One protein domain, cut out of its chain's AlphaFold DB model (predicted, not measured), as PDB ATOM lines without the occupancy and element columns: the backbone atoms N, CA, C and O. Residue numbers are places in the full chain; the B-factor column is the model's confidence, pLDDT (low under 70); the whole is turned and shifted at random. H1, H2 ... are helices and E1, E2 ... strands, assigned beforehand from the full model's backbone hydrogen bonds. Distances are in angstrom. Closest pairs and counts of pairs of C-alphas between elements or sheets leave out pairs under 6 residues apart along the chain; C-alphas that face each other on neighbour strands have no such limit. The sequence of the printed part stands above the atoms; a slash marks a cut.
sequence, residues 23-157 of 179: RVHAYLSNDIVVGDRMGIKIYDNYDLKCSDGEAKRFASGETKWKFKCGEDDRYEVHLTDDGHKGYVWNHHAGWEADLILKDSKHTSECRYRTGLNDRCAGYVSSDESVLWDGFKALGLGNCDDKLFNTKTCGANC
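What this domain is: This is residues 23 to 157 of the 179 residues of an uncharacterized protein of Aspergillus bertholletiae (UniProt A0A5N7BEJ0). One antiparallel sheet of eight strands is folded back on itself into a flattened, partly closed barrel, with leaf E3 E2 E1 E8 facing leaf E6 E5 E4 and the long strand E7 as the hinge between them. The far part of hairpin E7 and E8, with its loop at residues 114 to 119, reaches out beyond the rest at one end and makes the long axis; the small helix H1 is at the opposite end, followed by a tail without named elements. The printed part has 135 residues, with E1 to E8 and then H1 along the chain; the sheet's order is E3 E2 E1 E8 E7 E6 E5 E4, and the class is mostly strand. It is compact, with a radius of gyration of the C-alphas of 16.3 A and spans of 59 by 29 by 22 A.

Where its parts are: E7, residues 95 to 113, is the longest strand at 48.7 A, and E8, residues 120 to 132, measures 36.1 A. E1, residues 23 to 31, begins at C-alpha 23 at (-8.441, 17.480, -8.462) and measures 26.0 A. E2, residues 35 to 44, measures 29.8 A and E3, residues 47 to 56, 28.1 A. E4 is residues 65 to 69, E5 residues 75 to 80 and E6 residues 85 to 90. H1, residues 135 to 138, ends at C-alpha 138 at (-0.263, 29.698, -12.881).

How they stand to each other: The sheet is twisted and curled like part of a barrel, the way across it turning by 197 degrees. E1 E2 E3 and E4 E5 E6 E7 E8 are meanders, each strand the antiparallel neighbour of the one before. E7 bends by 62 degrees at residue 102; its pairing is staggered, with E6 over residues 95 to 99 and with E8 over residues 100 to 113. N 97 and O 88 are 2.9 A apart across E7 and E6, and N 107 and O 126 are 2.9 A apart across hairpin E7 and E8. E1 and E8 stand at 170 degrees, with N 26 and O 129 at 2.8 A. In hairpin E1 and E2, N 37 and O 29 are 2.8 A apart; in hairpin E2 and E3, N 40 and O 52 are 2.8 A apart. N 67 and O 77 of hairpin E4 and E5 are 2.9 A apart, and N 76 and O 89 of hairpin E5 and E6 are 2.9 A apart. The closest C-alphas of edge strands E3 and E4 are those of Cys 50 and Cys 69, 5.8 A apart. E3 and E6 are apart. H1 only grazes the sheet, with residues 135 to 137, and is too short for an O i to N i+4 pair.

The domain as a whole: The two C-alphas farthest apart are those of Ala 93 and Leu 116, at 59.4 A. The printed part has no cut and no long link between named elements. Mean pLDDT of the printed part is 82.5; it is under 70 at residues 32, 34, 115 to 118, 136 to 148 and 151 to 157.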
ATOM      1  N   ARG A  23      -8.887  18.689  -7.789       87.38
ATOM      2  CA  ARG A  23      -8.441  17.480  -8.462       87.38
ATOM      3  C   ARG A  23      -9.642  16.600  -8.741       87.38
ATOM      4  O   ARG A  23     -10.442  16.323  -7.849       87.38
ATOM      5  N   VAL A  24      -9.762  16.164  -9.985       89.44
ATOM      6  CA  VAL A  24     -10.845  15.296 -10.436       89.44
ATOM      7  C   VAL A  24     -10.235  13.955 -10.798       89.44
ATOM      8  O   VAL A  24      -9.362  13.866 -11.658       89.44
ATOM      9  N   HIS A  25     -10.691  12.912 -10.123       89.19
ATOM     10  CA  HIS A  25     -10.431  11.545 -10.534       89.19
ATOM     11  C   HIS A  25     -11.654  11.040 -11.295       89.19
ATOM     12  O   HIS A  25     -12.751  11.012 -10.734       89.19
ATOM     13  N   ALA A  26     -11.469  10.682 -12.560       90.88
ATOM     14  CA  ALA A  26     -12.505  10.176 -13.444       90.88
ATOM     15  C   ALA A  26     -12.235   8.706 -13.777       90.88
ATOM     16  O   ALA A  26     -11.099   8.320 -14.044       90.88
ATOM     17  N   TYR A  27     -13.285   7.894 -13.758       89.94
ATOM     18  CA  TYR A  27     -13.219   6.469 -14.046       89.94
ATOM     19  C   TYR A  27     -14.358   6.081 -14.985       89.94
ATOM     20  O   TYR A  27     -15.516   6.025 -14.568       89.94
ATOM     21  N   LEU A  28     -14.026   5.797 -16.240       89.25
ATOM     22  CA  LEU A  28     -14.939   5.206 -17.208       89.25
ATOM     23  C   LEU A  28     -14.786   3.687 -17.172       89.25
ATOM     24  O   LEU A  28     -13.679   3.167 -17.265       89.25
ATOM     25  N   SER A  29     -15.895   2.962 -17.096       88.06
ATOM     26  CA  SER A  29     -15.948   1.522 -17.331       88.06
ATOM     27  C   SER A  29     -16.949   1.231 -18.435       88.06
ATOM     28  O   SER A  29     -18.097   1.663 -18.352       88.06
ATOM     29  N   ASN A  30     -16.515   0.482 -19.447       84.50
ATOM     30  CA  ASN A  30     -17.353   0.045 -20.554       84.50
ATOM     31  C   ASN A  30     -17.644  -1.447 -20.386       84.50
ATOM     32  O   ASN A  30     -16.753  -2.290 -20.541       84.50
ATOM     33  N   ASP A  31     -18.892  -1.773 -20.051       76.69
ATOM     34  CA  ASP A  31     -19.367  -3.147 -19.909       76.69
ATOM     35  C   ASP A  31     -20.456  -3.438 -20.945       76.69
ATOM     36  O   ASP A  31     -21.500  -2.787 -20.990       76.69
ATOM     37  N   ILE A  32     -20.230  -4.466 -21.766       69.56
ATOM     38  CA  ILE A  32     -21.130  -4.844 -22.867       69.56
ATOM     39  C   ILE A  32     -22.531  -5.290 -22.404       69.56
ATOM     40  O   ILE A  32     -23.475  -5.277 -23.193       69.56
ATOM     41  N   VAL A  33     -22.686  -5.696 -21.140       70.00
ATOM     42  CA  VAL A  33     -23.948  -6.158 -20.543       70.00
ATOM     43  C   VAL A  33     -24.609  -5.050 -19.729       70.00
ATOM     44  O   VAL A  33     -25.828  -4.879 -19.789       70.00
ATOM     45  N   VAL A  34     -23.821  -4.308 -18.951       69.25
ATOM     46  CA  VAL A  34     -24.329  -3.342 -17.964       69.25
ATOM     47  C   VAL A  34     -24.405  -1.911 -18.523       69.25
ATOM     48  O   VAL A  34     -25.180  -1.098 -18.010       69.25
ATOM     49  N   GLY A  35     -23.682  -1.621 -19.606       75.12
ATOM     50  CA  GLY A  35     -23.535  -0.294 -20.202       75.12
ATOM     51  C   GLY A  35     -22.330   0.471 -19.657       75.12
ATOM     52  O   GLY A  35     -21.654   0.025 -18.727       75.12
ATOM     53  N   ASP A  36     -22.090   1.643 -20.235       86.31
ATOM     54  CA  ASP A  36     -20.915   2.457 -19.950       86.31
ATOM     55  C   ASP A  36     -21.188   3.360 -18.749       86.31
ATOM     56  O   ASP A  36     -22.258   3.965 -18.617       86.31
ATOM     57  N   ARG A  37     -20.234   3.434 -17.829       89.69
ATOM     58  CA  ARG A  37     -20.383   4.148 -16.561       89.69
ATOM     59  C   ARG A  37     -19.199   5.058 -16.340       89.69
ATOM     60  O   ARG A  37     -18.076   4.571 -16.268       89.69
ATOM     61  N   MET A  38     -19.465   6.345 -16.168       91.25
ATOM     62  CA  MET A  38     -18.472   7.317 -15.734       91.25
ATOM     63  C   MET A  38     -18.708   7.631 -14.263       91.25
ATOM     64  O   MET A  38     -19.777   8.115 -13.893       91.25
ATOM     65  N   GLY A  39     -17.712   7.359 -13.430       90.62
ATOM     66  CA  GLY A  39     -17.648   7.812 -12.049       90.62
ATOM     67  C   GLY A  39     -16.654   8.956 -11.904       90.62
ATOM     68  O   GLY A  39     -15.632   8.981 -12.588       90.62
ATOM     69  N   ILE A  40     -16.927   9.873 -10.981       91.25
ATOM     70  CA  ILE A  40     -15.989  10.923 -10.598       91.25
ATOM     71  C   ILE A  40     -15.798  10.992  -9.089       91.25
ATOM     72  O   ILE A  40     -16.672  10.625  -8.297       91.25
ATOM     73  N   LYS A  41     -14.646  11.528  -8.695       89.12
ATOM     74  CA  LYS A  41     -14.368  12.028  -7.352       89.12
ATOM     75  C   LYS A  41     -13.708  13.387  -7.453       89.12
ATOM     76  O   LYS A  41     -12.731  13.529  -8.187       89.12
ATOM     77  N   ILE A  42     -14.230  14.357  -6.712       88.44
ATOM     78  CA  ILE A  42     -13.658  15.701  -6.633       88.44
ATOM     79  C   ILE A  42     -12.989  15.860  -5.283       88.44
ATOM     80  O   ILE A  42     -13.606  15.632  -4.240       88.44
ATOM     81  N   TYR A  43     -11.740  16.294  -5.328       83.69
ATOM     82  CA  TYR A  43     -10.965  16.664  -4.165       83.69
ATOM     83  C   TYR A  43     -10.652  18.142  -4.250       83.69
ATOM     84  O   TYR A  43     -10.264  18.629  -5.309       83.69
ATOM     85  N   ASP A  44     -10.822  18.833  -3.137       82.44
ATOM     86  CA  ASP A  44     -10.357  20.201  -2.968       82.44
ATOM     87  C   ASP A  44      -9.263  20.162  -1.913       82.44
ATOM     88  O   ASP A  44      -9.498  19.740  -0.775       82.44
ATOM     89  N   ASN A  45      -8.039  20.451  -2.347       77.38
ATOM     90  CA  ASN A  45      -6.841  19.958  -1.689       77.38
ATOM     91  C   ASN A  45      -6.992  18.451  -1.455       77.38
ATOM     92  O   ASN A  45      -7.330  17.726  -2.394       77.38
ATOM     93  N   TYR A  46      -6.703  17.945  -0.257       72.69
ATOM     94  CA  TYR A  46      -6.697  16.508   0.057       72.69
ATOM     95  C   TYR A  46      -8.045  15.944   0.507       72.69
ATOM     96  O   TYR A  46      -8.162  14.727   0.662       72.69
ATOM     97  N   ASP A  47      -9.055  16.795   0.657       77.12
ATOM     98  CA  ASP A  47     -10.371  16.382   1.116       77.12
ATOM     99  C   ASP A  47     -11.239  15.932  -0.050       77.12
ATOM    100  O   ASP A  47     -11.466  16.692  -0.995       77.12
ATOM    101  N   LEU A  48     -11.810  14.733   0.060       81.75
ATOM    102  CA  LEU A  48     -12.886  14.307  -0.827       81.75
ATOM    103  C   LEU A  48     -14.112  15.193  -0.583       81.75
ATOM    104  O   LEU A  48     -14.746  15.115   0.469       81.75
ATOM    105  N   LYS A  49     -14.471  16.018  -1.564       85.62
ATOM    106  CA  LYS A  49     -15.673  16.858  -1.495       85.62
ATOM    107  C   LYS A  49     -16.897  16.144  -2.039       85.62
ATOM    108  O   LYS A  49     -17.999  16.367  -1.546       85.62
ATOM    109  N   CYS A  50     -16.720  15.286  -3.042       85.62
ATOM    110  CA  CYS A  50     -17.824  14.508  -3.579       85.62
ATOM    111  C   CYS A  50     -17.365  13.259  -4.342       85.62
ATOM    112  O   CYS A  50     -16.252  13.208  -4.871       85.62
ATOM    113  N   SER A  51     -18.268  12.286  -4.460       88.56
ATOM    114  CA  SER A  51     -18.174  11.170  -5.400       88.56
ATOM    115  C   SER A  51     -19.530  10.992  -6.066       88.56
ATOM    116  O   SER A  51     -20.541  10.947  -5.370       88.56
ATOM    117  N   ASP A  52     -19.543  10.880  -7.388       88.94
ATOM    118  CA  ASP A  52     -20.774  10.734  -8.165       88.94
ATOM    119  C   ASP A  52     -20.541   9.815  -9.372       88.94
ATOM    120  O   ASP A  52     -19.397   9.478  -9.692       88.94
ATOM    121  N   GLY A  53     -21.607   9.368 -10.027       90.44
ATOM    122  CA  GLY A  53     -21.514   8.520 -11.204       90.44
ATOM    123  C   GLY A  53     -22.776   8.516 -12.054       90.44
ATOM    124  O   GLY A  53     -23.898   8.505 -11.556       90.44
ATOM    125  N   GLU A  54     -22.580   8.463 -13.365       89.31
ATOM    126  CA  GLU A  54     -23.638   8.440 -14.369       89.31
ATOM    127  C   GLU A  54     -23.414   7.241 -15.300       89.31
ATOM    128  O   GLU A  54     -22.280   6.839 -15.568       89.31
ATOM    129  N   ALA A  55     -24.502   6.660 -15.806       89.75
ATOM    130  CA  ALA A  55     -24.454   5.583 -16.786       89.75
ATOM    131  C   ALA A  55     -25.081   6.029 -18.110       89.75
ATOM    132  O   ALA A  55     -26.176   6.595 -18.129       89.75
ATOM    133  N   LYS A  56     -24.412   5.726 -19.223       87.94
ATOM    134  CA  LYS A  56     -24.904   5.940 -20.591       87.94
ATOM    135  C   LYS A  56     -24.706   4.666 -21.399       87.94
ATOM    136  O   LYS A  56     -23.928   3.792 -21.043       87.94
ATOM    137  N   ARG A  57     -25.471   4.524 -22.477       83.31
ATOM    138  CA  ARG A  57     -25.288   3.416 -23.419       83.31
ATOM    139  C   ARG A  57     -24.521   3.919 -24.626       83.31
ATOM    140  O   ARG A  57     -24.899   4.961 -25.158       83.31
ATOM    141  N   PHE A  58     -23.549   3.135 -25.084       81.06
ATOM    142  CA  PHE A  58     -22.759   3.425 -26.281       81.06
ATOM    143  C   PHE A  58     -21.989   4.741 -26.150       81.06
ATOM    144  O   PHE A  58     -21.996   5.574 -27.059       81.06
ATOM    145  N   ALA A  59     -21.371   4.935 -24.988       85.25
ATOM    146  CA  ALA A  59     -20.464   6.036 -24.765       85.25
ATOM    147  C   ALA A  59     -19.274   5.958 -25.732       85.25
ATOM    148  O   ALA A  59     -18.877   4.903 -26.229       85.25
ATOM    149  N   SER A  60     -18.732   7.127 -26.015       84.31
ATOM    150  CA  SER A  60     -17.590   7.358 -26.887       84.31
ATOM    151  C   SER A  60     -16.804   8.547 -26.350       84.31
ATOM    152  O   SER A  60     -17.330   9.304 -25.527       84.31
ATOM    153  N   GLY A  61     -15.623   8.812 -26.913       81.81
ATOM    154  CA  GLY A  61     -14.847  10.008 -26.573       81.81
ATOM    155  C   GLY A  61     -15.601  11.338 -26.764       81.81
ATOM    156  O   GLY A  61     -15.255  12.340 -26.146       81.81
ATOM    157  N   GLU A  62     -16.678  11.377 -27.556       87.19
ATOM    158  CA  GLU A  62     -17.523  12.575 -27.713       87.19
ATOM    159  C   GLU A  62     -18.650  12.676 -26.673       87.19
ATOM    160  O   GLU A  62     -19.335  13.700 -26.568       87.19
ATOM    161  N   THR A  63     -18.870  11.615 -25.897       91.88
ATOM    162  CA  THR A  63     -19.909  11.573 -24.873       91.88
ATOM    163  C   THR A  63     -19.589  12.573 -23.779       91.88
ATOM    164  O   THR A  63     -18.549  12.517 -23.126       91.88
ATOM    165  N   LYS A  64     -20.524  13.500 -23.573       94.81
ATOM    166  CA  LYS A  64     -20.433  14.511 -22.525       94.81
ATOM    167  C   LYS A  64     -20.948  13.929 -21.225       94.81
ATOM    168  O   LYS A  64     -22.100  13.495 -21.159       94.81
ATOM    169  N   TRP A  65     -20.128  13.975 -20.193       95.38
ATOM    170  CA  TRP A  65     -20.487  13.587 -18.837       95.38
ATOM    171  C   TRP A  65     -20.576  14.836 -17.984       95.38
ATOM    172  O   TRP A  65     -19.688  15.684 -18.047       95.38
ATOM    173  N   LYS A  66     -21.665  14.976 -17.233       96.12
ATOM    174  CA  LYS A  66     -21.916  16.161 -16.422       96.12
ATOM    175  C   LYS A  66     -22.290  15.726 -15.020       96.12
ATOM    176  O   LYS A  66     -23.272  15.017 -14.841       96.12
ATOM    177  N   PHE A  67     -21.549  16.233 -14.051       95.12
ATOM    178  CA  PHE A  67     -21.745  15.934 -12.644       95.12
ATOM    179  C   PHE A  67     -21.937  17.230 -11.878       95.12
ATOM    180  O   PHE A  67     -21.239  18.212 -12.133       95.12
ATOM    181  N   LYS A  68     -22.886  17.227 -10.949       93.06
ATOM    182  CA  LYS A  68     -23.094  18.299  -9.977       93.06
ATOM    183  C   LYS A  68     -23.044  17.670  -8.604       93.06
ATOM    184  O   LYS A  68     -23.759  16.703  -8.363       93.06
ATOM    185  N   CYS A  69     -22.151  18.146  -7.750       84.25
ATOM    186  CA  CYS A  69     -21.909  17.486  -6.480       84.25
ATOM    187  C   CYS A  69     -21.247  18.412  -5.445       84.25
ATOM    188  O   CYS A  69     -20.722  19.484  -5.759       84.25
ATOM    189  N   GLY A  70     -21.236  17.950  -4.192       79.25
ATOM    190  CA  GLY A  70     -20.835  18.739  -3.026       79.25
ATOM    191  C   GLY A  70     -22.038  19.414  -2.362       79.25
ATOM    192  O   GLY A  70     -23.151  19.356  -2.878       79.25
ATOM    193  N   GLU A  71     -21.823  20.023  -1.195       80.81
ATOM    194  CA  GLU A  71     -22.874  20.783  -0.503       80.81
ATOM    195  C   GLU A  71     -23.446  21.865  -1.428       80.81
ATOM    196  O   GLU A  71     -22.681  22.636  -2.014       80.81
ATOM    197  N   ASP A  72     -24.774  21.893  -1.567       84.62
ATOM    198  CA  ASP A  72     -25.518  22.817  -2.434       84.62
ATOM    199  C   ASP A  72     -25.039  22.848  -3.901       84.62
ATOM    200  O   ASP A  72     -25.018  23.905  -4.530       84.62
ATOM    201  N   ASP A  73     -24.625  21.698  -4.450       86.00
ATOM    202  CA  ASP A  73     -24.075  21.576  -5.811       86.00
ATOM    203  C   ASP A  73     -22.872  22.506  -6.060       86.00
ATOM    204  O   ASP A  73     -22.686  23.030  -7.162       86.00
ATOM    205  N   ARG A  74     -22.032  22.719  -5.033       90.38
ATOM    206  CA  ARG A  74     -20.860  23.610  -5.095       90.38
ATOM    207  C   ARG A  74     -19.983  23.375  -6.322       90.38
ATOM    208  O   ARG A  74     -19.467  24.350  -6.863       90.38
ATOM    209  N   TYR A  75     -19.777  22.126  -6.728       92.81
ATOM    210  CA  TYR A  75     -18.924  21.788  -7.860       92.81
ATOM    211  C   TYR A  75     -19.749  21.239  -9.019       92.81
ATOM    212  O   TYR A  75     -20.578  20.344  -8.856       92.81
ATOM    213  N   GLU A  76     -19.458  21.733 -10.215       95.38
ATOM    214  CA  GLU A  76     -19.963  21.199 -11.470       95.38
ATOM    215  C   GLU A  76     -18.784  20.791 -12.352       95.38
ATOM    216  O   GLU A  76     -17.901  21.596 -12.631       95.38
ATOM    217  N   VAL A  77     -18.760  19.531 -12.781       95.94
ATOM    218  CA  VAL A  77     -17.689  18.969 -13.607       95.94
ATOM    219  C   VAL A  77     -18.266  18.489 -14.923       95.94
ATOM    220  O   VAL A  77     -19.256  17.754 -14.955       95.94
ATOM    221  N   HIS A  78     -17.614  18.881 -16.012       96.75
ATOM    222  CA  HIS A  78     -17.932  18.417 -17.357       96.75
ATOM    223  C   HIS A  78     -16.737  17.670 -17.909       96.75
ATOM    224  O   HIS A  78     -15.648  18.232 -17.975       96.75
ATOM    225  N   LEU A  79     -16.948  16.425 -18.326       96.31
ATOM    226  CA  LEU A  79     -15.913  15.577 -18.901       96.31
ATOM    227  C   LEU A  79     -16.288  15.119 -20.309       96.31
ATOM    228  O   LEU A  79     -17.454  14.895 -20.638       96.31
ATOM    229  N   THR A  80     -15.256  14.962 -21.123       94.62
ATOM    230  CA  THR A  80     -15.256  14.444 -22.494       94.62
ATOM    231  C   THR A  80     -13.990  13.611 -22.695       94.62
ATOM    232  O   THR A  80     -13.179  13.491 -21.773       94.62
ATOM    233  N   ASP A  81     -13.809  13.048 -23.889       94.19
ATOM    234  CA  ASP A  81     -12.626  12.268 -24.260       94.19
ATOM    235  C   ASP A  81     -12.394  11.116 -23.275       94.19
ATOM    236  O   ASP A  81     -11.315  10.966 -22.712       94.19
ATOM    237  N   ASP A  82     -13.467  10.382 -22.961       90.44
ATOM    238  CA  ASP A  82     -13.470   9.268 -22.005       90.44
ATOM    239  C   ASP A  82     -12.964   9.639 -20.597       90.44
ATOM    240  O   ASP A  82     -12.450   8.807 -19.856       90.44
ATOM    241  N   GLY A  83     -13.147  10.903 -20.202       91.94
ATOM    242  CA  GLY A  83     -12.725  11.412 -18.895       91.94
ATOM    243  C   GLY A  83     -11.348  12.074 -18.896       91.94
ATOM    244  O   GLY A  83     -10.914  12.534 -17.845       91.94
ATOM    245  N   HIS A  84     -10.677  12.178 -20.047       94.31
ATOM    246  CA  HIS A  84      -9.340  12.774 -20.158       94.31
ATOM    247  C   HIS A  84      -9.344  14.301 -20.314       94.31
ATOM    248  O   HIS A  84      -8.292  14.933 -20.196       94.31
ATOM    249  N   LYS A  85     -10.497  14.911 -20.616       95.06
ATOM    250  CA  LYS A  85     -10.626  16.357 -20.855       95.06
ATOM    251  C   LYS A  85     -11.891  16.913 -20.233       95.06
ATOM    252  O   LYS A  85     -12.935  16.265 -20.269       95.06
ATOM    253  N   GLY A  86     -11.828  18.144 -19.744       94.50
ATOM    254  CA  GLY A  86     -12.989  18.779 -19.143       94.50
ATOM    255  C   GLY A  86     -12.695  20.115 -18.492       94.50
ATOM    256  O   GLY A  86     -11.611  20.667 -18.654       94.50
ATOM    257  N   TYR A  87     -13.658  20.589 -17.714       94.62
ATOM    258  CA  TYR A  87     -13.514  21.740 -16.829       94.62
ATOM    259  C   TYR A  87     -14.284  21.497 -15.529       94.62
ATOM    260  O   TYR A  87     -15.163  20.627 -15.454       94.62
ATOM    261  N   VAL A  88     -13.942  22.272 -14.506       93.56
ATOM    262  CA  VAL A  88     -14.652  22.323 -13.229       93.56
ATOM    263  C   VAL A  88     -15.079  23.753 -12.934       93.56
ATOM    264  O   VAL A  88     -14.312  24.696 -13.120       93.56
ATOM    265  N   TRP A  89     -16.304  23.909 -12.448       93.06
ATOM    266  CA  TRP A  89     -16.842  25.165 -11.949       93.06
ATOM    267  C   TRP A  89     -17.135  25.025 -10.455       93.06
ATOM    268  O   TRP A  89     -17.872  24.131 -10.042       93.06
ATOM    269  N   ASN A  90     -16.560  25.910  -9.642       90.75
ATOM    270  CA  ASN A  90     -16.978  26.132  -8.264       90.75
ATOM    271  C   ASN A  90     -18.034  27.253  -8.211       90.75
ATOM    272  O   ASN A  90     -17.705  28.438  -8.309       90.75
ATOM    273  N   HIS A  91     -19.305  26.882  -8.044       88.12
ATOM    274  CA  HIS A  91     -20.448  27.805  -8.011       88.12
ATOM    275  C   HIS A  91     -20.418  28.752  -6.810       88.12
ATOM    276  O   HIS A  91     -20.838  29.900  -6.926       88.12
ATOM    277  N   HIS A  92     -19.892  28.302  -5.667       86.44
ATOM    278  CA  HIS A  92     -19.813  29.121  -4.454       86.44
ATOM    279  C   HIS A  92     -18.750  30.214  -4.594       86.44
ATOM    280  O   HIS A  92     -18.993  31.373  -4.269       86.44
ATOM    281  N   ALA A  93     -17.563  29.845  -5.076       84.12
ATOM    282  CA  ALA A  93     -16.443  30.768  -5.230       84.12
ATOM    283  C   ALA A  93     -16.484  31.555  -6.556       84.12
ATOM    284  O   ALA A  93     -15.707  32.489  -6.735       84.12
ATOM    285  N   GLY A  94     -17.388  31.200  -7.475       85.88
ATOM    286  CA  GLY A  94     -17.640  31.942  -8.708       85.88
ATOM    287  C   GLY A  94     -16.513  31.857  -9.739       85.88
ATOM    288  O   GLY A  94     -16.321  32.805 -10.497       85.88
ATOM    289  N   TRP A  95     -15.765  30.751  -9.771       86.12
ATOM    290  CA  TRP A  95     -14.656  30.556 -10.709       86.12
ATOM    291  C   TRP A  95     -14.776  29.240 -11.483       86.12
ATOM    292  O   TRP A  95     -15.278  28.242 -10.966       86.12
ATOM    293  N   GLU A  96     -14.264  29.242 -12.711       90.69
ATOM    294  CA  GLU A  96     -14.171  28.081 -13.599       90.69
ATOM    295  C   GLU A  96     -12.706  27.845 -13.983       90.69
ATOM    296  O   GLU A  96     -11.940  28.803 -14.124       90.69
ATOM    297  N   ALA A  97     -12.314  26.580 -14.128       89.88
ATOM    298  CA  ALA A  97     -10.986  26.205 -14.591       89.88
ATOM    299  C   ALA A  97     -11.026  24.990 -15.522       89.88
ATOM    300  O   ALA A  97     -11.684  23.984 -15.233       89.88
ATOM    301  N   ASP A  98     -10.259  25.072 -16.609       92.31
ATOM    302  CA  ASP A  98      -9.991  23.934 -17.481       92.31
ATOM    303  C   ASP A  98      -9.179  22.874 -16.735       92.31
ATOM    304  O   ASP A  98      -8.174  23.156 -16.077       92.31
ATOM    305  N   LEU A  99      -9.601  21.622 -16.877       91.75
ATOM    306  CA  LEU A  99      -8.935  20.490 -16.261       91.75
ATOM    307  C   LEU A  99      -7.774  20.023 -17.141       91.75
ATOM    308  O   LEU A  99      -7.946  19.645 -18.300       91.75
ATOM    309  N   ILE A 100      -6.577  19.995 -16.569       90.31
ATOM    310  CA  ILE A 100      -5.374  19.494 -17.235       90.31
ATOM    311  C   ILE A 100      -5.147  18.036 -16.817       90.31
ATOM    312  O   ILE A 100      -5.071  17.723 -15.627       90.31
ATOM    313  N   LEU A 101      -4.984  17.146 -17.795       91.31
ATOM    314  CA  LEU A 101      -4.653  15.744 -17.554       91.31
ATOM    315  C   LEU A 101      -3.241  15.589 -16.991       91.31
ATOM    316  O   LEU A 101      -2.278  16.153 -17.518       91.31
ATOM    317  N   LYS A 102      -3.121  14.797 -15.927       87.56
ATOM    318  CA  LYS A 102      -1.847  14.516 -15.263       87.56
ATOM    319  C   LYS A 102      -1.371  13.101 -15.397       87.56
ATOM    320  O   LYS A 102      -0.184  12.886 -15.622       87.56
ATOM    321  N   ASP A 103      -2.284  12.174 -15.224       86.88
ATOM    322  CA  ASP A 103      -1.986  10.765 -15.316       86.88
ATOM    323  C   ASP A 103      -3.227  10.052 -15.816       86.88
ATOM    324  O   ASP A 103      -4.353  10.471 -15.525       86.88
ATOM    325  N   SER A 104      -3.016   8.993 -16.578       90.56
ATOM    326  CA  SER A 104      -4.101   8.138 -17.015       90.56
ATOM    327  C   SER A 104      -3.642   6.705 -17.158       90.56
ATOM    328  O   SER A 104      -2.462   6.394 -17.351       90.56
ATOM    329  N   LYS A 105      -4.611   5.808 -17.043       89.50
ATOM    330  CA  LYS A 105      -4.393   4.381 -17.141       89.50
ATOM    331  C   LYS A 105      -5.571   3.751 -17.855       89.50
ATOM    332  O   LYS A 105      -6.701   3.813 -17.386       89.50
ATOM    333  N   HIS A 106      -5.259   3.067 -18.945       89.56
ATOM    334  CA  HIS A 106      -6.204   2.213 -19.638       89.56
ATOM    335  C   HIS A 106      -5.973   0.757 -19.237       89.56
ATOM    336  O   HIS A 106      -4.839   0.266 -19.242       89.56
ATOM    337  N   THR A 107      -7.047   0.040 -18.932       86.50
ATOM    338  CA  THR A 107      -7.015  -1.414 -18.778       86.50
ATOM    339  C   THR A 107      -8.119  -2.053 -19.590       86.50
ATOM    340  O   THR A 107      -9.244  -1.569 -19.606       86.50
ATOM    341  N   SER A 108      -7.807  -3.181 -20.219       87.00
ATOM    342  CA  SER A 108      -8.780  -3.992 -20.941       87.00
ATOM    343  C   SER A 108      -8.599  -5.446 -20.544       87.00
ATOM    344  O   SER A 108      -7.494  -5.989 -20.623       87.00
ATOM    345  N   GLU A 109      -9.678  -6.067 -20.079       86.31
ATOM    346  CA  GLU A 109      -9.694  -7.465 -19.677       86.31
ATOM    347  C   GLU A 109     -10.725  -8.261 -20.470       86.31
ATOM    348  O   GLU A 109     -11.848  -7.821 -20.721       86.31
ATOM    349  N   CYS A 110     -10.343  -9.477 -20.859       85.00
ATOM    350  CA  CYS A 110     -11.280 -10.401 -21.472       85.00
ATOM    351  C   CYS A 110     -12.201 -11.004 -20.406       85.00
ATOM    352  O   CYS A 110     -11.769 -11.858 -19.627       85.00
ATOM    353  N   ARG A 111     -13.474 -10.604 -20.405       82.31
ATOM    354  CA  ARG A 111     -14.495 -11.102 -19.469       82.31
ATOM    355  C   ARG A 111     -15.217 -12.340 -19.972       82.31
ATOM    356  O   ARG A 111     -15.570 -13.205 -19.178       82.31
ATOM    357  N   TYR A 112     -15.407 -12.445 -21.282       78.44
ATOM    358  CA  TYR A 112     -16.166 -13.535 -21.887       78.44
ATOM    359  C   TYR A 112     -15.266 -14.302 -22.847       78.44
ATOM    360  O   TYR A 112     -14.782 -13.733 -23.820       78.44
ATOM    361  N   ARG A 113     -15.031 -15.593 -22.592       82.31
ATOM    362  CA  ARG A 113     -14.236 -16.474 -23.464       82.31
ATOM    363  C   ARG A 113     -15.121 -17.514 -24.136       82.31
ATOM    364  O   ARG A 113     -16.080 -17.997 -23.540       82.31
ATOM    365  N   THR A 114     -14.775 -17.891 -25.363       76.88
ATOM    366  CA  THR A 114     -15.422 -19.013 -26.063       76.88
ATOM    367  C   THR A 114     -14.645 -20.308 -25.836       76.88
ATOM    368  O   THR A 114     -13.428 -20.361 -26.018       76.88
ATOM    369  N   GLY A 115     -15.358 -21.369 -25.443       62.50
ATOM    370  CA  GLY A 115     -14.794 -22.619 -24.910       62.50
ATOM    371  C   GLY A 115     -14.050 -23.535 -25.888       62.50
ATOM    372  O   GLY A 115     -13.790 -24.677 -25.539       62.50
ATOM    373  N   LEU A 116     -13.713 -23.078 -27.096       63.12
ATOM    374  CA  LEU A 116     -13.030 -23.909 -28.099       63.12
ATOM    375  C   LEU A 116     -11.627 -23.420 -28.471       63.12
ATOM    376  O   LEU A 116     -10.843 -24.221 -28.957       63.12
ATOM    377  N   ASN A 117     -11.291 -22.143 -28.247       64.44
ATOM    378  CA  ASN A 117     -10.002 -21.573 -28.675       64.44
ATOM    379  C   ASN A 117      -9.431 -20.523 -27.700       64.44
ATOM    380  O   ASN A 117      -8.585 -19.732 -28.111       64.44
ATOM    381  N   ASP A 118      -9.952 -20.420 -26.468       68.56
ATOM    382  CA  ASP A 118      -9.631 -19.328 -25.520       68.56
ATOM    383  C   ASP A 118      -9.808 -17.910 -26.116       68.56
ATOM    384  O   ASP A 118      -9.324 -16.911 -25.582       68.56
ATOM    385  N   ARG A 119     -10.536 -17.790 -27.237       75.81
ATOM    386  CA  ARG A 119     -10.769 -16.512 -27.911       75.81
ATOM    387  C   ARG A 119     -11.738 -15.679 -27.094       75.81
ATOM    388  O   ARG A 119     -12.810 -16.165 -26.711       75.81
ATOM    389  N   CYS A 120     -11.375 -14.419 -26.892       79.12
ATOM    390  CA  CYS A 120     -12.238 -13.472 -26.219       79.12
ATOM    391  C   CYS A 120     -13.464 -13.124 -27.071       79.12
ATOM    392  O   CYS A 120     -13.326 -12.698 -28.214       79.12
ATOM    393  N   ALA A 121     -14.651 -13.299 -26.497       79.44
ATOM    394  CA  ALA A 121     -15.941 -12.877 -27.033       79.44
ATOM    395  C   ALA A 121     -16.397 -11.509 -26.508       79.44
ATOM    396  O   ALA A 121     -17.297 -10.915 -27.093       79.44
ATOM    397  N   GLY A 122     -15.812 -11.010 -25.419       77.75
ATOM    398  CA  GLY A 122     -16.189  -9.714 -24.868       77.75
ATOM    399  C   GLY A 122     -15.157  -9.188 -23.884       77.75
ATOM    400  O   GLY A 122     -14.728  -9.903 -22.973       77.75
ATOM    401  N   TYR A 123     -14.783  -7.930 -24.092       80.50
ATOM    402  CA  TYR A 123     -13.855  -7.192 -23.249       80.50
ATOM    403  C   TYR A 123     -14.625  -6.223 -22.365       80.50
ATOM    404  O   TYR A 123     -15.644  -5.676 -22.783       80.50
ATOM    405  N   VAL A 124     -14.112  -6.009 -21.161       83.38
ATOM    406  CA  VAL A 124     -14.437  -4.835 -20.356       83.38
ATOM    407  C   VAL A 124     -13.204  -3.957 -20.373       83.38
ATOM    408  O   VAL A 124     -12.107  -4.423 -20.053       83.38
ATOM    409  N   SER A 125     -13.382  -2.711 -20.793       86.19
ATOM    410  CA  SER A 125     -12.342  -1.698 -20.691       86.19
ATOM    411  C   SER A 125     -12.666  -0.735 -19.568       86.19
ATOM    412  O   SER A 125     -13.830  -0.480 -19.248       86.19
ATOM    413  N   SER A 126     -11.619  -0.200 -18.964       86.56
ATOM    414  CA  SER A 126     -11.744   0.946 -18.091       86.56
ATOM    415  C   SER A 126     -10.628   1.936 -18.336       86.56
ATOM    416  O   SER A 126      -9.464   1.549 -18.462       86.56
ATOM    417  N   ASP A 127     -11.015   3.200 -18.344       89.44
ATOM    418  CA  ASP A 127     -10.136   4.345 -18.459       89.44
ATOM    419  C   ASP A 127     -10.193   5.120 -17.153       89.44
ATOM    420  O   ASP A 127     -11.254   5.510 -16.668       89.44
ATOM    421  N   GLU A 128      -9.025   5.296 -16.559       90.00
ATOM    422  CA  GLU A 128      -8.834   6.028 -15.323       90.00
ATOM    423  C   GLU A 128      -8.028   7.286 -15.631       90.00
ATOM    424  O   GLU A 128      -6.999   7.212 -16.302       90.00
ATOM    425  N   SER A 129      -8.495   8.436 -15.155       90.69
ATOM    426  CA  SER A 129      -7.886   9.736 -15.418       90.69
ATOM    427  C   SER A 129      -7.794  10.569 -14.158       90.69
ATOM    428  O   SER A 129      -8.748  10.700 -13.390       90.69
ATOM    429  N   VAL A 130      -6.637  11.193 -13.982       89.06
ATOM    430  CA  VAL A 130      -6.365  12.142 -12.916       89.06
ATOM    431  C   VAL A 130      -6.146  13.522 -13.525       89.06
ATOM    432  O   VAL A 130      -5.213  13.742 -14.300       89.06
ATOM    433  N   LEU A 131      -7.021  14.450 -13.156       90.00
ATOM    434  CA  LEU A 131      -7.113  15.808 -13.672       90.00
ATOM    435  C   LEU A 131      -6.953  16.827 -12.536       90.00
ATOM    436  O   LEU A 131      -7.292  16.545 -11.385       90.00
ATOM    437  N   TRP A 132      -6.507  18.036 -12.860       88.75
ATOM    438  CA  TRP A 132      -6.414  19.153 -11.909       88.75
ATOM    439  C   TRP A 132      -6.802  20.496 -12.551       88.75
ATOM    440  O   TRP A 132      -6.728  20.637 -13.770       88.75
ATOM    441  N   ASP A 133      -7.186  21.484 -11.745       85.12
ATOM    442  CA  ASP A 133      -7.614  22.828 -12.190       85.12
ATOM    443  C   ASP A 133      -6.502  23.711 -12.791       85.12
ATOM    444  O   ASP A 133      -6.756  24.802 -13.295       85.12
ATOM    445  N   GLY A 134      -5.243  23.270 -12.724       78.25
ATOM    446  CA  GLY A 134      -4.114  23.988 -13.306       78.25
ATOM    447  C   GLY A 134      -3.691  25.262 -12.568       78.25
ATOM    448  O   GLY A 134      -2.703  25.875 -12.982       78.25
ATOM    449  N   PHE A 135      -4.320  25.644 -11.449       77.56
ATOM    450  CA  PHE A 135      -3.960  26.877 -10.734       77.56
ATOM    451  C   PHE A 135      -2.515  26.870 -10.229       77.56
ATOM    452  O   PHE A 135      -1.847  27.907 -10.250       77.56
ATOM    453  N   LYS A 136      -1.963  25.701  -9.880       69.19
ATOM    454  CA  LYS A 136      -0.531  25.567  -9.562       69.19
ATOM    455  C   LYS A 136       0.373  25.994 -10.720       69.19
ATOM    456  O   LYS A 136       1.386  26.649 -10.489       69.19
ATOM    457  N   ALA A 137       0.030  25.645 -11.962       66.12
ATOM    458  CA  ALA A 137       0.835  26.014 -13.129       66.12
ATOM    459  C   ALA A 137       0.859  27.536 -13.358       66.12
ATOM    460  O   ALA A 137       1.820  28.060 -13.916       66.12
ATOM    461  N   LEU A 138      -0.165  28.240 -12.870       68.12
ATOM    462  CA  LEU A 138      -0.263  29.698 -12.881       68.12
ATOM    463  C   LEU A 138       0.384  30.353 -11.645       68.12
ATOM    464  O   LEU A 138       0.366  31.575 -11.524       68.12
ATOM    465  N   GLY A 139       0.956  29.565 -10.725       65.19
ATOM    466  CA  GLY A 139       1.505  30.049  -9.455       65.19
ATOM    467  C   GLY A 139       0.439  30.462  -8.433       65.19
ATOM    468  O   GLY A 139       0.760  31.165  -7.478       65.19
ATOM    469  N   LEU A 140      -0.816  30.043  -8.631       62.75
ATOM    470  CA  LEU A 140      -1.987  30.451  -7.844       62.75
ATOM    471  C   LEU A 140      -2.481  29.368  -6.864       62.75
ATOM    472  O   LEU A 140      -3.428  29.608  -6.124       62.75
ATOM    473  N   GLY A 141      -1.847  28.190  -6.828       62.66
ATOM    474  CA  GLY A 141      -2.269  27.065  -5.983       62.66
ATOM    475  C   GLY A 141      -1.119  26.143  -5.569       62.66
ATOM    476  O   GLY A 141      -0.052  26.145  -6.185       62.66
ATOM    477  N   ASN A 142      -1.339  25.339  -4.524       65.75
ATOM    478  CA  ASN A 142      -0.365  24.379  -3.991       65.75
ATOM    479  C   ASN A 142      -0.876  22.935  -4.132       65.75
ATOM    480  O   ASN A 142      -1.253  22.293  -3.157       65.75
ATOM    481  N   CYS A 143      -0.896  22.419  -5.361       67.69
ATOM    482  CA  CYS A 143      -1.162  20.999  -5.591       67.69
ATOM    483  C   CYS A 143       0.106  20.166  -5.356       67.69
ATOM    484  O   CYS A 143       1.123  20.382  -6.015       67.69
ATOM    485  N   ASP A 144       0.081  19.196  -4.439       67.38
ATOM    486  CA  ASP A 144       1.156  18.197  -4.329       67.38
ATOM    487  C   ASP A 144       0.955  17.083  -5.366       67.38
ATOM    488  O   ASP A 144       0.213  16.118  -5.160       67.38
ATOM    489  N   ASP A 145       1.635  17.235  -6.499       64.12
ATOM    490  CA  ASP A 145       1.519  16.364  -7.678       64.12
ATOM    491  C   ASP A 145       2.012  14.941  -7.404       64.12
ATOM    492  O   ASP A 145       1.682  14.014  -8.139       64.12
ATOM    493  N   LYS A 146       2.822  14.739  -6.355       65.50
ATOM    494  CA  LYS A 146       3.447  13.437  -6.098       65.50
ATOM    495  C   LYS A 146       2.451  12.395  -5.600       65.50
ATOM    496  O   LYS A 146       2.699  11.201  -5.756       65.50
ATOM    497  N   LEU A 147       1.344  12.830  -5.001       63.50
ATOM    498  CA  LEU A 147       0.387  11.937  -4.346       63.50
ATOM    499  C   LEU A 147      -0.875  11.670  -5.156       63.50
ATOM    500  O   LEU A 147      -1.595  10.730  -4.840       63.50
ATOM    501  N   PHE A 148      -1.133  12.463  -6.191       69.25
ATOM    502  CA  PHE A 148      -2.382  12.404  -6.938       69.25
ATOM    503  C   PHE A 148      -2.115  11.898  -8.362       69.25
ATOM    504  O   PHE A 148      -1.860  12.672  -9.278       69.25
ATOM    505  N   ASN A 149      -2.080  10.572  -8.504       74.06
ATOM    506  CA  ASN A 149      -1.818   9.827  -9.744       74.06
ATOM    507  C   ASN A 149      -2.559   8.478  -9.713       74.06
ATOM    508  O   ASN A 149      -2.923   8.012  -8.639       74.06
ATOM    509  N   THR A 150      -2.718   7.798 -10.841       71.25
ATOM    510  CA  THR A 150      -3.506   6.550 -10.944       71.25
ATOM    511  C   THR A 150      -2.981   5.394 -10.075       71.25
ATOM    512  O   THR A 150      -3.693   4.439  -9.767       71.25
ATOM    513  N   LYS A 151      -1.722   5.453  -9.616       68.94
ATOM    514  CA  LYS A 151      -1.128   4.431  -8.739       68.94
ATOM    515  C   LYS A 151      -1.508   4.621  -7.269       68.94
ATOM    516  O   LYS A 151      -1.822   3.646  -6.591       68.94
ATOM    517  N   THR A 152      -1.423   5.848  -6.762       65.19
ATOM    518  CA  THR A 152      -1.743   6.190  -5.362       65.19
ATOM    519  C   THR A 152      -3.229   6.482  -5.181       65.19
ATOM    520  O   THR A 152      -3.782   6.330  -4.098       65.19
ATOM    521  N   CYS A 153      -3.858   6.915  -6.263       57.59
ATOM    522  CA  CYS A 153      -5.096   7.660  -6.285       57.59
ATOM    523  C   CYS A 153      -6.133   6.980  -7.181       57.59
ATOM    524  O   CYS A 153      -6.948   7.661  -7.786       57.59
ATOM    525  N   GLY A 154      -6.065   5.646  -7.265       56.34
ATOM    526  CA  GLY A 154      -6.989   4.826  -8.040       56.34
ATOM    527  C   GLY A 154      -8.442   4.977  -7.586       56.34
ATOM    528  O   GLY A 154      -9.012   6.053  -7.479       56.34
ATOM    529  N   ALA A 155      -9.096   3.888  -7.196       48.47
ATOM    530  CA  ALA A 155     -10.504   3.963  -6.801       48.47
ATOM    531  C   ALA A 155     -10.795   4.810  -5.532       48.47
ATOM    532  O   ALA A 155     -11.965   5.028  -5.237       48.47
ATOM    533  N   ASN A 156      -9.805   5.281  -4.761       50.78
ATOM    534  CA  ASN A 156      -9.988   6.108  -3.556       50.78
ATOM    535  C   ASN A 156      -8.737   6.963  -3.280       50.78
ATOM    536  O   ASN A 156      -7.675   6.405  -3.028       50.78
ATOM    537  N   CYS A 157      -8.887   8.292  -3.254       53.41
ATOM    538  CA  CYS A 157      -7.833   9.250  -2.899       53.41
ATOM    539  C   CYS A 157      -8.161  10.066  -1.646       53.41
ATOM    540  O   CYS A 157      -7.757  11.222  -1.554       53.41
TER     541      CYS A 157